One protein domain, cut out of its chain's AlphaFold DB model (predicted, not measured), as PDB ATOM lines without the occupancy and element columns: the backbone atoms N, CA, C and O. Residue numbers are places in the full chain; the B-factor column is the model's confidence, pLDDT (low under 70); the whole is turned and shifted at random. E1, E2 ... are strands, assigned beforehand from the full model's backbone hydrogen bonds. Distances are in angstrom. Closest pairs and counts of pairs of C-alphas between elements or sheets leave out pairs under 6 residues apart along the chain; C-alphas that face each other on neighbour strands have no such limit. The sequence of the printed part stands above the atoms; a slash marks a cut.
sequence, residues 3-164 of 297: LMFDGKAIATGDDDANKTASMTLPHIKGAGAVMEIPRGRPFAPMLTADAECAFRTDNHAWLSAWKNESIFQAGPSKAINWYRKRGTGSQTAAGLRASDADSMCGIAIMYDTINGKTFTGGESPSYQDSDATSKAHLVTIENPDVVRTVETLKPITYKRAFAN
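Overview. This is residues 3 to 164 of the 297 residues of an uncharacterized protein of Sclerotinia sclerotiorum (strain ATCC 18683 / 1980 / Ss-1) (UniProt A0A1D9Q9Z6). Mostly loop around two adjacent antiparallel meanders, each strand beside the one before, E3-E4-E5-E6 and E7-E8-E9-E10, with the hairpin E1-E2 at one end. The printed part has 162 residues, 47 in ten named strands, E1 to E10: all strand, little regular structure. It is compact, radius of gyration of the C-alphas 15.8 A, spanning 47 by 36 by 29 A.

Arrangement. One sheet holds E3, residues 63 to 66, E4, 70 to 73, E5, 79 to 84, and E6, 90 to 96. Across the hairpin E5 and E6, N 82 and O 92, within hydrogen-bond range, are 2.8 A apart. The closest C-alphas of E3 and E7, residues 107 to 112, those of Ser 64 and Met 110, are 7.6 A apart.

Along the chain. E1 is residues 9 to 11, E2 21 to 23, E8 117 to 121, E9 136 to 140, E10 149 to 152. C-alpha 9 is at (-5.805, 147.699, 81.862), C-alpha 152 at (22.271, 154.088, 90.345).

Size, cuts and confidence. The printed part has no cut; links E2 to E3 and E8 to E9 are long. Residues 3 to 41, 85 and 88 have pLDDT under 70.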
ATOM      1  N   LEU A   3      -1.338 149.733  81.278       39.56
ATOM      2  CA  LEU A   3      -2.094 149.227  80.141       39.56
ATOM      3  C   LEU A   3      -1.304 148.123  79.461       39.56
ATOM      4  O   LEU A   3      -0.090 148.230  79.333       39.56
ATOM      5  N   MET A   4      -1.986 147.054  79.078       45.31
ATOM      6  CA  MET A   4      -1.424 145.851  78.485       45.31
ATOM      7  C   MET A   4      -1.503 145.879  76.963       45.31
ATOM      8  O   MET A   4      -2.389 146.499  76.377       45.31
ATOM      9  N   PHE A   5      -0.603 145.129  76.324       43.06
ATOM     10  CA  PHE A   5      -0.535 144.998  74.865       43.06
ATOM     11  C   PHE A   5      -1.782 144.368  74.227       43.06
ATOM     12  O   PHE A   5      -2.008 144.553  73.038       43.06
ATOM     13  N   ASP A   6      -2.608 143.654  74.996       46.09
ATOM     14  CA  ASP A   6      -3.885 143.088  74.543       46.09
ATOM     15  C   ASP A   6      -5.072 144.051  74.731       46.09
ATOM     16  O   ASP A   6      -6.228 143.630  74.721       46.09
ATOM     17  N   GLY A   7      -4.798 145.343  74.939       43.31
ATOM     18  CA  GLY A   7      -5.813 146.378  75.129       43.31
ATOM     19  C   GLY A   7      -6.457 146.374  76.514       43.31
ATOM     20  O   GLY A   7      -7.371 147.151  76.750       43.31
ATOM     21  N   LYS A   8      -5.995 145.531  77.444       50.62
ATOM     22  CA  LYS A   8      -6.498 145.451  78.825       50.62
ATOM     23  C   LYS A   8      -5.802 146.470  79.732       50.62
ATOM     24  O   LYS A   8      -4.675 146.865  79.468       50.62
ATOM     25  N   ALA A   9      -6.435 146.883  80.824       50.69
ATOM     26  CA  ALA A   9      -5.805 147.699  81.862       50.69
ATOM     27  C   ALA A   9      -5.580 146.855  83.121       50.69
ATOM     28  O   ALA A   9      -6.368 145.981  83.450       50.69
ATOM     29  N   ILE A  10      -4.510 147.092  83.865       54.66
ATOM     30  CA  ILE A  10      -4.308 146.512  85.190       54.66
ATOM     31  C   ILE A  10      -4.129 147.639  86.190       54.66
ATOM     32  O   ILE A  10      -3.289 148.525  86.022       54.66
ATOM     33  N   ALA A  11      -4.917 147.580  87.252       55.44
ATOM     34  CA  ALA A  11      -4.755 148.393  88.438       55.44
ATOM     35  C   ALA A  11      -4.465 147.455  89.613       55.44
ATOM     36  O   ALA A  11      -5.142 146.448  89.805       55.44
ATOM     37  N   THR A  12      -3.422 147.756  90.375       53.25
ATOM     38  CA  THR A  12      -3.101 147.039  91.611       53.25
ATOM     39  C   THR A  12      -3.040 148.055  92.742       53.25
ATOM     40  O   THR A  12      -2.558 149.166  92.502       53.25
ATOM     41  N   GLY A  13      -3.509 147.662  93.927       52.78
ATOM     42  CA  GLY A  13      -3.587 148.516  95.119       52.78
ATOM     43  C   GLY A  13      -4.936 149.223  95.281       52.78
ATOM     44  O   GLY A  13      -5.856 148.971  94.497       52.78
ATOM     45  N   ASP A  14      -4.984 150.138  96.253       52.31
ATOM     46  CA  ASP A  14      -6.140 150.909  96.745       52.31
ATOM     47  C   ASP A  14      -7.015 150.149  97.770       52.31
ATOM     48  O   ASP A  14      -7.441 149.009  97.550       52.31
ATOM     49  N   ASP A  15      -7.256 150.802  98.913       51.81
ATOM     50  CA  ASP A  15      -7.551 150.232 100.246       51.81
ATOM     51  C   ASP A  15      -8.990 149.752 100.476       51.81
ATOM     52  O   ASP A  15      -9.594 149.946 101.526       51.81
ATOM     53  N   ASP A  16      -9.532 149.012  99.521       41.28
ATOM     54  CA  ASP A  16     -10.468 147.956  99.886       41.28
ATOM     55  C   ASP A  16      -9.708 146.644  99.760       41.28
ATOM     56  O   ASP A  16      -9.789 145.991  98.713       41.28
ATOM     57  N   ALA A  17      -8.940 146.292 100.798       35.19
ATOM     58  CA  ALA A  17      -8.178 145.052 100.944       35.19
ATOM     59  C   ALA A  17      -8.864 143.865 100.237       35.19
ATOM     60  O   ALA A  17      -9.733 143.237 100.836       35.19
ATOM     61  N   ASN A  18      -8.543 143.636  98.945       38.56
ATOM     62  CA  ASN A  18      -8.995 142.551  98.038       38.56
ATOM     63  C   ASN A  18      -8.931 142.867  96.516       38.56
ATOM     64  O   ASN A  18      -9.414 142.049  95.728       38.56
ATOM     65  N   LYS A  19      -8.352 143.980  96.035       41.31
ATOM     66  CA  LYS A  19      -8.435 144.355  94.602       41.31
ATOM     67  C   LYS A  19      -7.077 144.500  93.895       41.31
ATOM     68  O   LYS A  19      -6.698 145.570  93.442       41.31
ATOM     69  N   THR A  20      -6.374 143.389  93.651       43.31
ATOM     70  CA  THR A  20      -5.486 143.337  92.466       43.31
ATOM     71  C   THR A  20      -6.366 143.090  91.242       43.31
ATOM     72  O   THR A  20      -6.711 141.949  90.936       43.31
ATOM     73  N   ALA A  21      -6.770 144.150  90.549       42.88
ATOM     74  CA  ALA A  21      -7.709 144.059  89.440       42.88
ATOM     75  C   ALA A  21      -6.996 144.078  88.081       42.88
ATOM     76  O   ALA A  21      -6.345 145.049  87.696       42.88
ATOM     77  N   SER A  22      -7.163 143.015  87.294       41.19
ATOM     78  CA  SER A  22      -6.939 143.107  85.848       41.19
ATOM     79  C   SER A  22      -8.252 143.441  85.164       41.19
ATOM     80  O   SER A  22      -9.131 142.594  85.068       41.19
ATOM     81  N   MET A  23      -8.372 144.662  84.665       39.12
ATOM     82  CA  MET A  23      -9.473 145.093  83.823       39.12
ATOM     83  C   MET A  23      -9.257 144.583  82.396       39.12
ATOM     84  O   MET A  23      -8.359 145.023  81.685       39.12
ATOM     85  N   THR A  24     -10.123 143.696  81.920       36.41
ATOM     86  CA  THR A  24     -10.297 143.566  80.471       36.41
ATOM     87  C   THR A  24     -11.072 144.798  80.015       36.41
ATOM     88  O   THR A  24     -12.209 144.955  80.440       36.41
ATOM     89  N   LEU A  25     -10.489 145.691  79.208       35.25
ATOM     90  CA  LEU A  25     -11.271 146.720  78.515       35.25
ATOM     91  C   LEU A  25     -11.884 146.039  77.287       35.25
ATOM     92  O   LEU A  25     -11.137 145.674  76.376       35.25
ATOM     93  N   PRO A  26     -13.206 145.809  77.214       31.73
ATOM     94  CA  PRO A  26     -13.801 145.445  75.949       31.73
ATOM     95  C   PRO A  26     -13.773 146.687  75.063       31.73
ATOM     96  O   PRO A  26     -14.091 147.794  75.502       31.73
ATOM     97  N   HIS A  27     -13.462 146.494  73.791       31.59
ATOM     98  CA  HIS A  27     -13.742 147.473  72.753       31.59
ATOM     99  C   HIS A  27     -15.271 147.525  72.539       31.59
ATOM    100  O   HIS A  27     -15.777 147.012  71.548       31.59
ATOM    101  N   ILE A  28     -16.048 148.037  73.501       29.20
ATOM    102  CA  ILE A  28     -17.516 148.067  73.413       29.20
ATOM    103  C   ILE A  28     -18.028 149.474  73.714       29.20
ATOM    104  O   ILE A  28     -17.924 149.992  74.824       29.20
ATOM    105  N   LYS A  29     -18.642 150.079  72.691       33.22
ATOM    106  CA  LYS A  29     -19.614 151.160  72.856       33.22
ATOM    107  C   LYS A  29     -20.797 150.609  73.662       33.22
ATOM    108  O   LYS A  29     -21.642 149.925  73.098       33.22
ATOM    109  N   GLY A  30     -20.851 150.889  74.960       30.44
ATOM    110  CA  GLY A  30     -21.995 150.548  75.811       30.44
ATOM    111  C   GLY A  30     -21.587 150.270  77.254       30.44
ATOM    112  O   GLY A  30     -20.644 149.526  77.504       30.44
ATOM    113  N   ALA A  31     -22.284 150.886  78.209       35.41
ATOM    114  CA  ALA A  31     -22.111 150.611  79.632       35.41
ATOM    115  C   ALA A  31     -22.425 149.129  79.922       35.41
ATOM    116  O   ALA A  31     -23.509 148.665  79.574       35.41
ATOM    117  N   GLY A  32     -21.487 148.396  80.538       34.38
ATOM    118  CA  GLY A  32     -21.715 146.995  80.927       34.38
ATOM    119  C   GLY A  32     -20.504 146.053  80.976       34.38
ATOM    120  O   GLY A  32     -20.704 144.843  81.030       34.38
ATOM    121  N   ALA A  33     -19.256 146.533  80.951       37.88
ATOM    122  CA  ALA A  33     -18.101 145.647  81.126       37.88
ATOM    123  C   ALA A  33     -17.984 145.171  82.590       37.88
ATOM    124  O   ALA A  33     -17.906 145.991  83.504       37.88
ATOM    125  N   VAL A  34     -17.952 143.854  82.809       38.19
ATOM    126  CA  VAL A  34     -17.733 143.246  84.131       38.19
ATOM    127  C   VAL A  34     -16.259 143.390  84.522       38.19
ATOM    128  O   VAL A  34     -15.368 142.950  83.795       38.19
ATOM    129  N   MET A  35     -15.994 144.001  85.679       39.00
ATOM    130  CA  MET A  35     -14.675 143.991  86.314       39.00
ATOM    131  C   MET A  35     -14.445 142.610  86.931       39.00
ATOM    132  O   MET A  35     -14.991 142.296  87.986       39.00
ATOM    133  N   GLU A  36     -13.632 141.776  86.287       40.31
ATOM    134  CA  GLU A  36     -13.123 140.579  86.949       40.31
ATOM    135  C   GLU A  36     -12.070 141.008  87.975       40.31
ATOM    136  O   GLU A  36     -11.064 141.630  87.631       40.31
ATOM    137  N   ILE A  37     -12.318 140.696  89.249       43.78
ATOM    138  CA  ILE A  37     -11.376 140.887  90.357       43.78
ATOM    139  C   ILE A  37     -10.886 139.493  90.764       43.78
ATOM    140  O   ILE A  37     -11.533 138.838  91.588       43.78
ATOM    141  N   PRO A  38      -9.790 138.977  90.181       47.75
ATOM    142  CA  PRO A  38      -9.256 137.683  90.573       47.75
ATOM    143  C   PRO A  38      -8.733 137.791  92.007       47.75
ATOM    144  O   PRO A  38      -7.729 138.457  92.269       47.75
ATOM    145  N   ARG A  39      -9.429 137.153  92.951       45.78
ATOM    146  CA  ARG A  39      -8.958 137.011  94.333       45.78
ATOM    147  C   ARG A  39      -7.687 136.151  94.356       45.78
ATOM    148  O   ARG A  39      -7.579 135.193  93.595       45.78
ATOM    149  N   GLY A  40      -6.745 136.478  95.245       51.81
ATOM    150  CA  GLY A  40      -5.565 135.642  95.519       51.81
ATOM    151  C   GLY A  40      -4.284 135.984  94.751       51.81
ATOM    152  O   GLY A  40      -3.340 135.199  94.783       51.81
ATOM    153  N   ARG A  41      -4.205 137.143  94.082       65.94
ATOM    154  CA  ARG A  41      -2.943 137.586  93.471       65.94
ATOM    155  C   ARG A  41      -1.961 138.104  94.538       65.94
ATOM    156  O   ARG A  41      -2.364 138.900  95.384       65.94
ATOM    157  N   PRO A  42      -0.683 137.688  94.508       71.62
ATOM    158  CA  PRO A  42       0.289 137.984  95.564       71.62
ATOM    159  C   PRO A  42       0.765 139.448  95.548       71.62
ATOM    160  O   PRO A  42       1.779 139.766  94.942       71.62
ATOM    161  N   PHE A  43       0.062 140.355  96.226       75.88
ATOM    162  CA  PHE A  43       0.432 141.780  96.314       75.88
ATOM    163  C   PHE A  43       1.400 142.101  97.468       75.88
ATOM    164  O   PHE A  43       2.115 143.093  97.406       75.88
ATOM    165  N   ALA A  44       1.497 141.244  98.490       85.56
ATOM    166  CA  ALA A  44       2.408 141.448  99.623       85.56
ATOM    167  C   ALA A  44       3.871 141.792  99.229       85.56
ATOM    168  O   ALA A  44       4.470 142.648  99.877       85.56
ATOM    169  N   PRO A  45       4.458 141.219  98.153       89.94
ATOM    170  CA  PRO A  45       5.822 141.548  97.728       89.94
ATOM    171  C   PRO A  45       6.041 142.968  97.180       89.94
ATOM    172  O   PRO A  45       7.196 143.359  97.019       89.94
ATOM    173  N   MET A  46       4.981 143.722  96.853       90.06
ATOM    174  CA  MET A  46       5.104 145.111  96.379       90.06
ATOM    175  C   MET A  46       4.848 146.154  97.473       90.06
ATOM    176  O   MET A  46       4.944 147.342  97.168       90.06
ATOM    177  N   LEU A  47       4.541 145.740  98.707       90.12
ATOM    178  CA  LEU A  47       4.223 146.660  99.799       90.12
ATOM    179  C   LEU A  47       5.440 147.498 100.208       90.12
ATOM    180  O   LEU A  47       6.553 146.977 100.322       90.12
ATOM    181  N   THR A  48       5.227 148.790 100.445       93.25
ATOM    182  CA  THR A  48       6.198 149.654 101.130       93.25
ATOM    183  C   THR A  48       6.131 149.456 102.646       93.25
ATOM    184  O   THR A  48       5.145 148.956 103.186       93.25
ATOM    185  N   ALA A  49       7.177 149.874 103.354       94.38
ATOM    186  CA  ALA A  49       7.195 150.029 104.803       94.38
ATOM    187  C   ALA A  49       6.809 151.470 105.185       94.38
ATOM    188  O   ALA A  49       7.599 152.199 105.784       94.38
ATOM    189  N   ASP A  50       5.609 151.893 104.778       91.62
ATOM    190  CA  ASP A  50       5.087 153.231 105.075       91.62
ATOM    191  C   ASP A  50       4.866 153.423 106.588       91.62
ATOM    192  O   ASP A  50       4.334 152.534 107.257       91.62
ATOM    193  N   ALA A  51       5.289 154.569 107.130       90.81
ATOM    194  CA  ALA A  51       5.222 154.859 108.561       90.81
ATOM    195  C   ALA A  51       3.802 155.169 109.061       90.81
ATOM    196  O   ALA A  51       3.532 155.004 110.250       90.81
ATOM    197  N   GLU A  52       2.898 155.602 108.178       75.12
ATOM    198  CA  GLU A  52       1.598 156.134 108.589       75.12
ATOM    199  C   GLU A  52       0.562 155.033 108.835       75.12
ATOM    200  O   GLU A  52      -0.182 155.102 109.810       75.12
ATOM    201  N   CYS A  53       0.480 154.025 107.956       73.12
ATOM    202  CA  CYS A  53      -0.336 152.812 108.135       73.12
ATOM    203  C   CYS A  53      -0.318 151.903 106.894       73.12
ATOM    204  O   CYS A  53       0.092 152.298 105.802       73.12
ATOM    205  N   ALA A  54      -0.874 150.693 107.052       78.25
ATOM    206  CA  ALA A  54      -1.095 149.733 105.967       78.25
ATOM    207  C   ALA A  54      -1.843 150.335 104.757       78.25
ATOM    208  O   ALA A  54      -1.515 149.981 103.627       78.25
ATOM    209  N   PHE A  55      -2.741 151.304 104.993       76.56
ATOM    210  CA  PHE A  55      -3.484 152.075 103.981       76.56
ATOM    211  C   PHE A  55      -2.607 152.666 102.868       76.56
ATOM    212  O   PHE A  55      -3.063 152.918 101.756       76.56
ATOM    213  N   ARG A  56      -1.343 152.972 103.172       82.00
ATOM    214  CA  ARG A  56      -0.432 153.613 102.220       82.00
ATOM    215  C   ARG A  56       0.424 152.620 101.446       82.00
ATOM    216  O   ARG A  56       0.989 152.982 100.418       82.00
ATOM    217  N   THR A  57       0.524 151.384 101.926       84.25
ATOM    218  CA  THR A  57       1.624 150.485 101.555       84.25
ATOM    219  C   THR A  57       1.507 149.872 100.164       84.25
ATOM    220  O   THR A  57       2.526 149.521  99.571       84.25
ATOM    221  N   ASP A  58       0.300 149.774  99.608       81.50
ATOM    222  CA  ASP A  58       0.039 149.235  98.269       81.50
ATOM    223  C   ASP A  58      -0.301 150.321  97.230       81.50
ATOM    224  O   ASP A  58      -0.629 150.014  96.078       81.50
ATOM    225  N   ASN A  59      -0.176 151.596  97.606       79.94
ATOM    226  CA  ASN A  59      -0.560 152.714  96.757       79.94
ATOM    227  C   ASN A  59       0.441 152.973  95.624       79.94
ATOM    228  O   ASN A  59       1.651 152.780  95.737       79.94
ATOM    229  N   HIS A  60      -0.093 153.486  94.513       85.25
ATOM    230  CA  HIS A  60       0.669 154.091  93.414       85.25
ATOM    231  C   HIS A  60       1.790 153.222  92.819       85.25
ATOM    232  O   HIS A  60       2.817 153.747  92.391       85.25
ATOM    233  N   ALA A  61       1.577 151.905  92.731       85.50
ATOM    234  CA  ALA A  61       2.524 150.984  92.108       85.50
ATOM    235  C   ALA A  61       2.977 151.443  90.705       85.50
ATOM    236  O   ALA A  61       2.167 151.797  89.838       85.50
ATOM    237  N   TRP A  62       4.289 151.388  90.471       90.25
ATOM    238  CA  TRP A  62       4.949 151.744  89.214       90.25
ATOM    239  C   TRP A  62       4.915 150.559  88.262       90.25
ATOM    240  O   TRP A  62       5.851 149.762  88.192       90.25
ATOM    241  N   LEU A  63       3.794 150.408  87.572       83.44
ATOM    242  CA  LEU A  63       3.524 149.254  86.729       83.44
ATOM    243  C   LEU A  63       3.865 149.544  85.267       83.44
ATOM    244  O   LEU A  63       3.538 150.603  84.736       83.44
ATOM    245  N   SER A  64       4.458 148.569  84.590       80.00
ATOM    246  CA  SER A  64       4.641 148.567  83.139       80.00
ATOM    247  C   SER A  64       4.261 147.203  82.587       80.00
ATOM    248  O   SER A  64       4.794 146.182  83.021       80.00
ATOM    249  N   ALA A  65       3.337 147.159  81.631       78.81
ATOM    250  CA  ALA A  65       3.083 145.925  80.905       78.81
ATOM    251  C   ALA A  65       4.284 145.586  80.025       78.81
ATOM    252  O   ALA A  65       4.921 146.464  79.443       78.81
ATOM    253  N   TRP A  66       4.578 144.296  79.920       81.62
ATOM    254  CA  TRP A  66       5.742 143.802  79.206       81.62
ATOM    255  C   TRP A  66       5.419 142.537  78.398       81.62
ATOM    256  O   TRP A  66       4.266 142.103  78.292       81.62
ATOM    257  N   LYS A  67       6.451 141.960  77.777       80.94
ATOM    258  CA  LYS A  67       6.375 140.770  76.921       80.94
ATOM    259  C   LYS A  67       5.650 139.615  77.621       80.94
ATOM    260  O   LYS A  67       5.687 139.486  78.845       80.94
ATOM    261  N   ASN A  68       5.020 138.740  76.840       79.94
ATOM    262  CA  ASN A  68       4.346 137.527  77.326       79.94
ATOM    263  C   ASN A  68       3.297 137.786  78.424       79.94
ATOM    264  O   ASN A  68       3.145 136.979  79.343       79.94
ATOM    265  N   GLU A  69       2.577 138.910  78.321       74.81
ATOM    266  CA  GLU A  69       1.529 139.327  79.267       74.81
ATOM    267  C   GLU A  69       2.012 139.471  80.717       74.81
ATOM    268  O   GLU A  69       1.244 139.290  81.669       74.81
ATOM    269  N   SER A  70       3.297 139.769  80.885       78.44
ATOM    270  CA  SER A  70       3.870 140.091  82.184       78.44
ATOM    271  C   SER A  70       3.647 141.561  82.533       78.44
ATOM    272  O   SER A  70       3.397 142.400  81.665       78.44
ATOM    273  N   ILE A  71       3.715 141.869  83.824       84.94
ATOM    274  CA  ILE A  71       3.749 143.232  84.347       84.94
ATOM    275  C   ILE A  71       5.009 143.353  85.185       84.94
ATOM    276  O   ILE A  71       5.232 142.549  86.090       84.94
ATOM    277  N   PHE A  72       5.821 144.352  84.891       87.94
ATOM    278  CA  PHE A  72       6.937 144.736  85.732       87.94
ATOM    279  C   PHE A  72       6.481 145.816  86.711       87.94
ATOM    280  O   PHE A  72       5.881 146.809  86.299       87.94
ATOM    281  N   GLN A  73       6.748 145.623  87.997       93.12
ATOM    282  CA  GLN A  73       6.546 146.616  89.044       93.12
ATOM    283  C   GLN A  73       7.919 147.132  89.485       93.12
ATOM    284  O   GLN A  73       8.713 146.380  90.042       93.12
ATOM    285  N   ALA A  74       8.204 148.405  89.205       93.25
ATOM    286  CA  ALA A  74       9.500 149.047  89.464       93.25
ATOM    287  C   ALA A  74       9.580 149.774  90.826       93.25
ATOM    288  O   ALA A  74      10.640 150.279  91.204       93.25
ATOM    289  N   GLY A  75       8.459 149.863  91.540       94.06
ATOM    290  CA  GLY A  75       8.294 150.604  92.791       94.06
ATOM    291  C   GLY A  75       6.812 150.851  93.119       94.06
ATOM    292  O   GLY A  75       5.943 150.273  92.453       94.06
ATOM    293  N   PRO A  76       6.487 151.650  94.148       94.50
ATOM    294  CA  PRO A  76       7.409 152.470  94.938       94.50
ATOM    295  C   PRO A  76       8.259 151.678  95.937       94.50
ATOM    296  O   PRO A  76       9.313 152.162  96.351       94.50
ATOM    297  N   SER A  77       7.864 150.454  96.289       96.00
ATOM    298  CA  SER A  77       8.654 149.597  97.176       96.00
ATOM    299  C   SER A  77      10.075 149.386  96.669       96.00
ATOM    300  O   SER A  77      10.333 149.357  95.461       96.00
ATOM    301  N   LYS A  78      11.022 149.247  97.595       96.50
ATOM    302  CA  LYS A  78      12.417 148.927  97.273       96.50
ATOM    303  C   LYS A  78      12.545 147.568  96.588       96.50
ATOM    304  O   LYS A  78      13.471 147.366  95.811       96.50
ATOM    305  N   ALA A  79      11.637 146.633  96.874       96.69
ATOM    306  CA  ALA A  79      11.534 145.366  96.162       96.69
ATOM    307  C   ALA A  79      10.793 145.575  94.837       96.69
ATOM    308  O   ALA A  79       9.721 146.171  94.804       96.69
ATOM    309  N   ILE A  80      11.367 145.071  93.749       95.50
ATOM    310  CA  ILE A  80      10.791 145.163  92.408       95.50
ATOM    311  C   ILE A  80      10.492 143.773  91.872       95.50
ATOM    312  O   ILE A  80      11.211 142.807  92.150       95.50
ATOM    313  N   ASN A  81       9.392 143.662  91.136       94.31
ATOM    314  CA  ASN A  81       8.687 142.400  90.966       94.31
ATOM    315  C   ASN A  81       8.184 142.208  89.534       94.31
ATOM    316  O   ASN A  81       7.797 143.153  88.849       94.31
ATOM    317  N   TRP A  82       8.129 140.950  89.114       91.00
ATOM    318  CA  TRP A  82       7.368 140.510  87.954       91.00
ATOM    319  C   TRP A  82       6.035 139.936  88.394       91.00
ATOM    320  O   TRP A  82       5.964 139.197  89.372       91.00
ATOM    321  N   TYR A  83       4.996 140.228  87.624       85.38
ATOM    322  CA  TYR A  83       3.653 139.709  87.818       85.38
ATOM    323  C   TYR A  83       3.128 139.081  86.537       85.38
ATOM    324  O   TYR A  83       3.339 139.597  85.438       85.38
ATOM    325  N   ARG A  84       2.373 137.992  86.677       81.56
ATOM    326  CA  ARG A  84       1.616 137.379  85.579       81.56
ATOM    327  C   ARG A  84       0.126 137.428  85.881       81.56
ATOM    328  O   ARG A  84      -0.290 137.271  87.026       81.56
ATOM    329  N   LYS A  85      -0.685 137.604  84.834       69.50
ATOM    330  CA  LYS A  85      -2.152 137.676  84.952       69.50
ATOM    331  C   LYS A  85      -2.878 136.335  84.757       69.50
ATOM    332  O   LYS A  85      -4.052 136.243  85.098       69.50
ATOM    333  N   ARG A  86      -2.236 135.317  84.167       70.50
ATOM    334  CA  ARG A  86      -2.906 134.045  83.824       70.50
ATOM    335  C   ARG A  86      -3.307 133.268  85.080       70.50
ATOM    336  O   ARG A  86      -2.550 133.238  86.046       70.50
ATOM    337  N   GLY A  87      -4.472 132.617  85.041       70.25
ATOM    338  CA  GLY A  87      -5.009 131.857  86.175       70.25
ATOM    339  C   GLY A  87      -5.181 132.731  87.421       70.25
ATOM    340  O   GLY A  87      -5.655 133.863  87.335       70.25
ATOM    341  N   THR A  88      -4.729 132.233  88.572       69.81
ATOM    342  CA  THR A  88      -4.692 132.978  89.845       69.81
ATOM    343  C   THR A  88      -3.630 134.081  89.877       69.81
ATOM    344  O   THR A  88      -3.540 134.816  90.854       69.81
ATOM    345  N   GLY A  89      -2.843 134.228  88.809       75.88
ATOM    346  CA  GLY A  89      -1.668 135.085  88.746       75.88
ATOM    347  C   GLY A  89      -0.461 134.492  89.471       75.88
ATOM    348  O   GLY A  89      -0.563 133.522  90.220       75.88
ATOM    349  N   SER A  90       0.702 135.084  89.224       82.69
ATOM    350  CA  SER A  90       1.948 134.754  89.916       82.69
ATOM    351  C   SER A  90       2.771 136.013  90.146       82.69
ATOM    352  O   SER A  90       2.562 137.027  89.470       82.69
ATOM    353  N   GLN A  91       3.701 135.930  91.094       88.38
ATOM    354  CA  GLN A  91       4.733 136.930  91.313       88.38
ATOM    355  C   GLN A  91       6.098 136.246  91.342       88.38
ATOM    356  O   GLN A  91       6.241 135.160  91.899       88.38
ATOM    357  N   THR A  92       7.079 136.905  90.735       92.75
ATOM    358  CA  THR A  92       8.485 136.514  90.780       92.75
ATOM    359  C   THR A  92       9.294 137.722  91.224       92.75
ATOM    360  O   THR A  92       9.163 138.809  90.653       92.75
ATOM    361  N   ALA A  93      10.135 137.551  92.243       95.00
ATOM    362  CA  ALA A  93      11.011 138.622  92.696       95.00
ATOM    363  C   ALA A  93      12.000 138.971  91.582       95.00
ATOM    364  O   ALA A  93      12.676 138.093  91.046       95.00
ATOM    365  N   ALA A  94      12.101 140.252  91.244       95.25
ATOM    366  CA  ALA A  94      13.105 140.728  90.308       95.25
ATOM    367  C   ALA A  94      14.338 141.263  91.065       95.25
ATOM    368  O   ALA A  94      15.418 141.283  90.492       95.25
ATOM    369  N   GLY A  95      14.199 141.615  92.353       95.94
ATOM    370  CA  GLY A  95      15.257 141.958  93.323       95.94
ATOM    371  C   GLY A  95      15.012 143.330  93.983       95.94
ATOM    372  O   GLY A  95      13.884 143.803  93.980       95.94
ATOM    373  N   LEU A  96      16.044 144.014  94.500       97.12
ATOM    374  CA  LEU A  96      15.962 145.396  95.025       97.12
ATOM    375  C   LEU A  96      16.279 146.517  94.009       97.12
ATOM    376  O   LEU A  96      17.181 146.368  93.183       97.12
ATOM    377  N   ARG A  97      15.603 147.669  94.078       96.44
ATOM    378  CA  ARG A  97      15.957 148.891  93.329       96.44
ATOM    379  C   ARG A  97      17.259 149.474  93.893       96.44
ATOM    380  O   ARG A  97      17.250 150.412  94.675       96.44
ATOM    381  N   ALA A  98      18.387 148.861  93.530       95.06
ATOM    382  CA  ALA A  98      19.709 149.150  94.087       95.06
ATOM    383  C   ALA A  98      19.681 149.199  95.634       95.06
ATOM    384  O   ALA A  98      19.063 148.344  96.268       95.06
ATOM    385  N   SER A  99      20.350 150.184  96.238       94.12
ATOM    386  CA  SER A  99      20.307 150.486  97.677       94.12
ATOM    387  C   SER A  99      19.256 151.556  98.018       94.12
ATOM    388  O   SER A  99      19.458 152.387  98.915       94.12
ATOM    389  N   ASP A 100      18.179 151.630  97.237       95.00
ATOM    390  CA  ASP A 100      17.103 152.579  97.475       95.00
ATOM    391  C   ASP A 100      16.206 152.155  98.645       95.00
ATOM    392  O   ASP A 100      16.136 150.979  99.016       95.00
ATOM    393  N   ALA A 101      15.549 153.140  99.253       95.44
ATOM    394  CA  ALA A 101      14.472 152.894 100.202       95.44
ATOM    395  C   ALA A 101      13.149 152.726  99.435       95.44
ATOM    396  O   ALA A 101      13.134 152.659  98.206       95.44
ATOM    397  N   ASP A 102      12.037 152.638 100.158       96.62
ATOM    398  CA  ASP A 102      10.742 152.836  99.521       96.62
ATOM    399  C   ASP A 102      10.641 154.283  99.007       96.62
ATOM    400  O   ASP A 102      11.220 155.204  99.583       96.62
ATOM    401  N   SER A 103       9.952 154.458  97.884       95.00
ATOM    402  CA  SER A 103       9.922 155.699  97.106       95.00
ATOM    403  C   SER A 103       8.483 156.050  96.741       95.00
ATOM    404  O   SER A 103       8.108 156.098  95.568       95.00
ATOM    405  N   MET A 104       7.634 156.245  97.746       93.25
ATOM    406  CA  MET A 104       6.237 156.611  97.547       93.25
ATOM    407  C   MET A 104       6.119 157.951  96.806       93.25
ATOM    408  O   MET A 104       6.920 158.869  96.992       93.25
ATOM    409  N   CYS A 105       5.112 158.045  95.935       88.88
ATOM    410  CA  CYS A 105       4.756 159.266  95.213       88.88
ATOM    411  C   CYS A 105       5.899 159.944  94.443       88.88
ATOM    412  O   CYS A 105       5.963 161.175  94.405       88.88
ATOM    413  N   GLY A 106       6.771 159.199  93.769       85.44
ATOM    414  CA  GLY A 106       7.568 159.853  92.737       85.44
ATOM    415  C   GLY A 106       7.689 159.111  91.434       85.44
ATOM    416  O   GLY A 106       6.745 158.448  91.005       85.44
ATOM    417  N   ILE A 107       8.751 159.432  90.707       85.50
ATOM    418  CA  ILE A 107       8.710 159.389  89.253       85.50
ATOM    419  C   ILE A 107       9.137 158.009  88.785       85.50
ATOM    420  O   ILE A 107      10.218 157.554  89.130       85.50
ATOM    421  N   ALA A 108       8.341 157.397  87.910       87.75
ATOM    422  CA  ALA A 108       8.747 156.232  87.140       87.75
ATOM    423  C   ALA A 108       8.236 156.346  85.707       87.75
ATOM    424  O   ALA A 108       7.032 156.475  85.478       87.75
ATOM    425  N   ILE A 109       9.146 156.302  84.736       82.19
ATOM    426  CA  ILE A 109       8.795 156.436  83.323       82.19
ATOM    427  C   ILE A 109       9.643 155.525  82.443       82.19
ATOM    428  O   ILE A 109      10.871 155.628  82.398       82.19
ATOM    429  N   MET A 110       8.966 154.626  81.729       80.69
ATOM    430  CA  MET A 110       9.581 153.809  80.691       80.69
ATOM    431  C   MET A 110       9.716 154.648  79.422       80.69
ATOM    432  O   MET A 110       8.737 154.896  78.724       80.69
ATOM    433  N   TYR A 111      10.929 155.126  79.166       76.44
ATOM    434  CA  TYR A 111      11.208 156.106  78.114       76.44
ATOM    435  C   TYR A 111      11.787 155.465  76.842       76.44
ATOM    436  O   TYR A 111      11.803 156.090  75.781       76.44
ATOM    437  N   ASP A 112      12.259 154.222  76.943       75.31
ATOM    438  CA  ASP A 112      12.722 153.405  75.823       75.31
ATOM    439  C   ASP A 112      12.142 151.997  75.988       75.31
ATOM    440  O   ASP A 112      12.701 151.136  76.665       75.31
ATOM    441  N   THR A 113      10.962 151.786  75.408       74.25
ATOM    442  CA  THR A 113      10.217 150.522  75.491       74.25
ATOM    443  C   THR A 113      10.829 149.418  74.633       74.25
ATOM    444  O   THR A 113      10.529 148.251  74.857       74.25
ATOM    445  N   ILE A 114      11.696 149.754  73.671       74.56
ATOM    446  CA  ILE A 114      12.394 148.770  72.831       74.56
ATOM    447  C   ILE A 114      13.475 148.084  73.662       74.56
ATOM    448  O   ILE A 114      13.559 146.857  73.686       74.56
ATOM    449  N   ASN A 115      14.248 148.885  74.396       78.75
ATOM    450  CA  ASN A 115      15.329 148.407  75.254       78.75
ATOM    451  C   ASN A 115      14.904 148.246  76.723       78.75
ATOM    452  O   ASN A 115      15.750 148.012  77.580       78.75
ATOM    453  N   GLY A 116      13.611 148.407  77.024       82.19
ATOM    454  CA  GLY A 116      13.031 148.225  78.355       82.19
ATOM    455  C   GLY A 116      13.637 149.118  79.432       82.19
ATOM    456  O   GLY A 116      13.851 148.659  80.553       82.19
ATOM    457  N   LYS A 117      13.940 150.379  79.108       84.00
ATOM    458  CA  LYS A 117      14.555 151.324  80.044       84.00
ATOM    459  C   LYS A 117      13.514 152.182  80.746       84.00
ATOM    460  O   LYS A 117      12.784 152.951  80.114       84.00
ATOM    461  N   THR A 118      13.534 152.104  82.068       86.69
ATOM    462  CA  THR A 118      12.701 152.886  82.975       86.69
ATOM    463  C   THR A 118      13.580 153.760  83.850       86.69
ATOM    464  O   THR A 118      14.432 153.266  84.585       86.69
ATOM    465  N   PHE A 119      13.358 155.068  83.791       89.88
ATOM    466  CA  PHE A 119      13.933 155.993  84.758       89.88
ATOM    467  C   PHE A 119      13.058 156.064  86.001       89.88
ATOM    468  O   PHE A 119      11.831 156.094  85.887       89.88
ATOM    469  N   THR A 120      13.703 156.150  87.159       92.38
ATOM    470  CA  THR A 120      13.059 156.430  88.445       92.38
ATOM    471  C   THR A 120      13.796 157.548  89.180       92.38
ATOM    472  O   THR A 120      15.017 157.656  89.015       92.38
ATOM    473  N   GLY A 121      13.106 158.372  89.974       88.94
ATOM    474  CA  GLY A 121      13.784 159.319  90.863       88.94
ATOM    475  C   GLY A 121      12.907 160.306  91.650       88.94
ATOM    476  O   GLY A 121      11.845 160.749  91.204       88.94
ATOM    477  N   GLY A 122      13.436 160.731  92.804       84.62
ATOM    478  CA  GLY A 122      12.806 161.663  93.747       84.62
ATOM    479  C   GLY A 122      12.262 160.969  94.995       84.62
ATOM    480  O   GLY A 122      12.988 160.247  95.667       84.62
ATOM    481  N   GLU A 123      10.978 161.194  95.273       85.44
ATOM    482  CA  GLU A 123      10.114 160.345  96.105       85.44
ATOM    483  C   GLU A 123      10.329 160.493  97.609       85.44
ATOM    484  O   GLU A 123      11.191 161.259  98.021       85.44
ATOM    485  N   SER A 124       9.554 159.788  98.433       92.81
ATOM    486  CA  SER A 124       9.721 159.750  99.893       92.81
ATOM    487  C   SER A 124       9.512 158.334 100.458       92.81
ATOM    488  O   SER A 124       8.698 157.582  99.920       92.81
ATOM    489  N   PRO A 125      10.205 157.946 101.549       94.81
ATOM    490  CA  PRO A 125       9.986 156.661 102.224       94.81
ATOM    491  C   PRO A 125       8.543 156.394 102.647       94.81
ATOM    492  O   PRO A 125       8.101 155.247 102.646       94.81
ATOM    493  N   SER A 126       7.804 157.440 103.010       94.56
ATOM    494  CA  SER A 126       6.385 157.354 103.359       94.56
ATOM    495  C   SER A 126       5.578 158.391 102.592       94.56
ATOM    496  O   SER A 126       6.125 159.369 102.076       94.56
ATOM    497  N   TYR A 127       4.275 158.157 102.479       90.88
ATOM    498  CA  TYR A 127       3.363 158.969 101.679       90.88
ATOM    499  C   TYR A 127       3.354 160.444 102.087       90.88
ATOM    500  O   TYR A 127       3.301 161.324 101.236       90.88
ATOM    501  N   GLN A 128       3.383 160.718 103.385       90.44
ATOM    502  CA  GLN A 128       3.325 162.051 103.982       90.44
ATOM    503  C   GLN A 128       4.320 162.127 105.141       90.44
ATOM    504  O   GLN A 128       4.891 161.106 105.520       90.44
ATOM    505  N   ASP A 129       4.566 163.341 105.642       92.94
ATOM    506  CA  ASP A 129       5.425 163.594 106.810       92.94
ATOM    507  C   ASP A 129       6.820 162.943 106.703       92.94
ATOM    508  O   ASP A 129       7.446 162.532 107.679       92.94
ATOM    509  N   SER A 130       7.320 162.857 105.467       93.94
ATOM    510  CA  SER A 130       8.538 162.145 105.099       93.94
ATOM    511  C   SER A 130       9.353 162.971 104.111       93.94
ATOM    512  O   SER A 130       8.836 163.445 103.095       93.94
ATOM    513  N   ASP A 131      10.640 163.144 104.408       95.31
ATOM    514  CA  ASP A 131      11.539 163.919 103.563       95.31
ATOM    515  C   ASP A 131      11.734 163.256 102.201       95.31
ATOM    516  O   ASP A 131      12.051 162.067 102.090       95.31
ATOM    517  N   ALA A 132      11.623 164.067 101.148       93.56
ATOM    518  CA  ALA A 132      11.874 163.583  99.809       93.56
ATOM    519  C   ALA A 132      13.361 163.249  99.586       93.56
ATOM    520  O   ALA A 132      14.265 163.887 100.139       93.56
ATOM    521  N   THR A 133      13.638 162.295  98.702       93.19
ATOM    522  CA  THR A 133      14.992 161.921  98.295       93.19
ATOM    523  C   THR A 133      15.360 162.544  96.950       93.19
ATOM    524  O   THR A 133      14.534 163.100  96.224       93.19
ATOM    525  N   SER A 134      16.653 162.503  96.636       92.81
ATOM    526  CA  SER A 134      17.196 162.874  95.330       92.81
ATOM    527  C   SER A 134      17.725 161.661  94.570       92.81
ATOM    528  O   SER A 134      18.433 161.832  93.579       92.81
ATOM    529  N   LYS A 135      17.476 160.439  95.052       94.19
ATOM    530  CA  LYS A 135      17.996 159.230  94.414       94.19
ATOM    531  C   LYS A 135      17.353 159.056  93.040       94.19
ATOM    532  O   LYS A 135      16.242 159.522  92.800       94.19
ATOM    533  N   ALA A 136      18.097 158.443  92.130       94.00
ATOM    534  CA  ALA A 136      17.655 158.198  90.770       94.00
ATOM    535  C   ALA A 136      18.261 156.898  90.251       94.00
ATOM    536  O   ALA A 136      19.416 156.583  90.552       94.00
ATOM    537  N   HIS A 137      17.490 156.161  89.457       95.62
ATOM    538  CA  HIS A 137      17.918 154.871  88.929       95.62
ATOM    539  C   HIS A 137      17.466 154.673  87.490       95.62
ATOM    540  O   HIS A 137      16.386 155.119  87.095       95.62
ATOM    541  N   LEU A 138      18.276 153.931  86.741       94.50
ATOM    542  CA  LEU A 138      17.904 153.350  85.464       94.50
ATOM    543  C   LEU A 138      17.650 151.857  85.666       94.50
ATOM    544  O   LEU A 138      18.569 151.088  85.947       94.50
ATOM    545  N   VAL A 139      16.394 151.449  85.528       95.50
ATOM    546  CA  VAL A 139      15.991 150.043  85.558       95.50
ATOM    547  C   VAL A 139      15.872 149.551  84.122       95.50
ATOM    548  O   VAL A 139      15.128 150.142  83.341       95.50
ATOM    549  N   THR A 140      16.584 148.478  83.773       94.81
ATOM    550  CA  THR A 140      16.526 147.878  82.430       94.81
ATOM    551  C   THR A 140      15.967 146.462  82.505       94.81
ATOM    552  O   THR A 140      16.475 145.619  83.252       94.81
ATOM    553  N   ILE A 141      14.913 146.205  81.731       91.94
ATOM    554  CA  ILE A 141      14.234 144.909  81.636       91.94
ATOM    555  C   ILE A 141      14.290 144.361  80.209       91.94
ATOM    556  O   ILE A 141      14.102 145.086  79.238       91.94
ATOM    557  N   GLU A 142      14.487 143.051  80.075       90.88
ATOM    558  CA  GLU A 142      14.523 142.391  78.766       90.88
ATOM    559  C   GLU A 142      13.493 141.269  78.678       90.88
ATOM    560  O   GLU A 142      12.509 141.378  77.932       90.88
ATOM    561  N   ASN A 143      13.710 140.204  79.454       91.31
ATOM    562  CA  ASN A 143      12.877 139.011  79.491       91.31
ATOM    563  C   ASN A 143      12.052 138.965  80.790       91.31
ATOM    564  O   ASN A 143      12.592 139.253  81.861       91.31
ATOM    565  N   PRO A 144      10.758 138.600  80.713       89.38
ATOM    566  CA  PRO A 144       9.912 138.426  81.892       89.38
ATOM    567  C   PRO A 144      10.473 137.408  82.888       89.38
ATOM    568  O   PRO A 144      11.076 136.419  82.481       89.38
ATOM    569  N   ASP A 145      10.190 137.616  84.174       91.50
ATOM    570  CA  ASP A 145      10.563 136.750  85.308       91.50
ATOM    571  C   ASP A 145      12.073 136.536  85.503       91.50
ATOM    572  O   ASP A 145      12.487 135.684  86.286       91.50
ATOM    573  N   VAL A 146      12.899 137.326  84.819       92.19
ATOM    574  CA  VAL A 146      14.352 137.343  84.994       92.19
ATOM    575  C   VAL A 146      14.750 138.558  85.828       92.19
ATOM    576  O   VAL A 146      14.075 139.594  85.839       92.19
ATOM    577  N   VAL A 147      15.873 138.441  86.532       88.12
ATOM    578  CA  VAL A 147      16.510 139.565  87.215       88.12
ATOM    579  C   VAL A 147      16.866 140.654  86.192       88.12
ATOM    580  O   VAL A 147      17.685 140.465  85.303       88.12
ATOM    581  N   ARG A 148      16.231 141.812  86.342       90.12
ATOM    582  CA  ARG A 148      16.590 143.121  85.765       90.12
ATOM    583  C   ARG A 148      17.955 143.648  86.222       90.12
ATOM    584  O   ARG A 148      18.417 143.323  87.323       90.12
ATOM    585  N   THR A 149      18.508 144.590  85.464       96.31
ATOM    586  CA  THR A 149      19.612 145.444  85.926       96.31
ATOM    587  C   THR A 149      19.070 146.754  86.498       96.31
ATOM    588  O   THR A 149      18.057 147.286  86.037       96.31
ATOM    589  N   VAL A 150      19.725 147.253  87.547       97.12
ATOM    590  CA  VAL A 150      19.419 148.549  88.160       97.12
ATOM    591  C   VAL A 150      20.726 149.310  88.313       97.12
ATOM    592  O   VAL A 150      21.601 148.888  89.066       97.12
ATOM    593  N   GLU A 151      20.851 150.419  87.598       96.88
ATOM    594  CA  GLU A 151      21.979 151.339  87.699       96.88
ATOM    595  C   GLU A 151      21.585 152.525  88.583       96.88
ATOM    596  O   GLU A 151      20.548 153.154  88.365       96.88
ATOM    597  N   THR A 152      22.409 152.843  89.583       95.81
ATOM    598  CA  THR A 152      22.271 154.088  90.345       95.81
ATOM    599  C   THR A 152      22.821 155.239  89.519       95.81
ATOM    600  O   THR A 152      23.998 155.258  89.166       95.81
ATOM    601  N   LEU A 153      21.965 156.215  89.236       93.00
ATOM    602  CA  LEU A 153      22.328 157.409  88.491       93.00
ATOM    603  C   LEU A 153      22.804 158.516  89.434       93.00
ATOM    604  O   LEU A 153      22.658 158.450  90.658       93.00
ATOM    605  N   LYS A 154      23.331 159.592  88.843       91.56
ATOM    606  CA  LYS A 154      23.568 160.839  89.574       91.56
ATOM    607  C   LYS A 154      22.254 161.310  90.227       91.56
ATOM    608  O   LYS A 154      21.227 161.315  89.545       91.56
ATOM    609  N   PRO A 155      22.282 161.758  91.495       89.56
ATOM    610  CA  PRO A 155      21.099 162.296  92.148       89.56
ATOM    611  C   PRO A 155      20.451 163.434  91.353       89.56
ATOM    612  O   PRO A 155      21.154 164.277  90.783       89.56
ATOM    613  N   ILE A 156      19.118 163.497  91.355       84.25
ATOM    614  CA  ILE A 156      18.402 164.655  90.816       84.25
ATOM    615  C   ILE A 156      18.744 165.900  91.641       84.25
ATOM    616  O   ILE A 156      18.865 165.840  92.862       84.25
ATOM    617  N   THR A 157      18.885 167.049  90.981       86.81
ATOM    618  CA  THR A 157      19.352 168.292  91.623       86.81
ATOM    619  C   THR A 157      18.476 168.730  92.797       86.81
ATOM    620  O   THR A 157      18.987 169.222  93.800       86.81
ATOM    621  N   TYR A 158      17.160 168.539  92.682       85.44
ATOM    622  CA  TYR A 158      16.186 168.929  93.697       85.44
ATOM    623  C   TYR A 158      15.397 167.709  94.147       85.44
ATOM    624  O   TYR A 158      14.721 167.083  93.324       85.44
ATOM    625  N   LYS A 159      15.471 167.415  95.449       90.75
ATOM    626  CA  LYS A 159      14.638 166.413  96.120       90.75
ATOM    627  C   LYS A 159      13.165 166.756  95.906       90.75
ATOM    628  O   LYS A 159      12.791 167.920  96.048       90.75
ATOM    629  N   ARG A 160      12.342 165.778  95.533       86.44
ATOM    630  CA  ARG A 160      10.939 166.034  95.173       86.44
ATOM    631  C   ARG A 160      10.064 164.802  95.359       86.44
ATOM    632  O   ARG A 160      10.367 163.768  94.785       86.44
ATOM    633  N   ALA A 161       8.955 164.946  96.074       86.94
ATOM    634  CA  ALA A 161       7.839 164.002  96.097       86.94
ATOM    635  C   ALA A 161       6.611 164.656  95.442       86.94
ATOM    636  O   ALA A 161       6.554 165.880  95.312       86.94
ATOM    637  N   PHE A 162       5.653 163.847  94.991       85.88
ATOM    638  CA  PHE A 162       4.477 164.263  94.211       85.88
ATOM    639  C   PHE A 162       4.808 164.959  92.885       85.88
ATOM    640  O   PHE A 162       3.989 165.697  92.334       85.88
ATOM    641  N   ALA A 163       6.020 164.744  92.377       84.75
ATOM    642  CA  ALA A 163       6.449 165.305  91.112       84.75
ATOM    643  C   ALA A 163       5.872 164.513  89.936       84.75
ATOM    644  O   ALA A 163       5.723 163.294  89.993       84.75
ATOM    645  N   ASN A 164       5.622 165.219  88.838       79.75
ATOM    646  CA  ASN A 164       5.249 164.625  87.562       79.75
ATOM    647  C   ASN A 164       6.459 164.601  86.617       79.75
ATOM    648  O   ASN A 164       7.343 165.457  86.703       79.75
TER     649      ASN A 164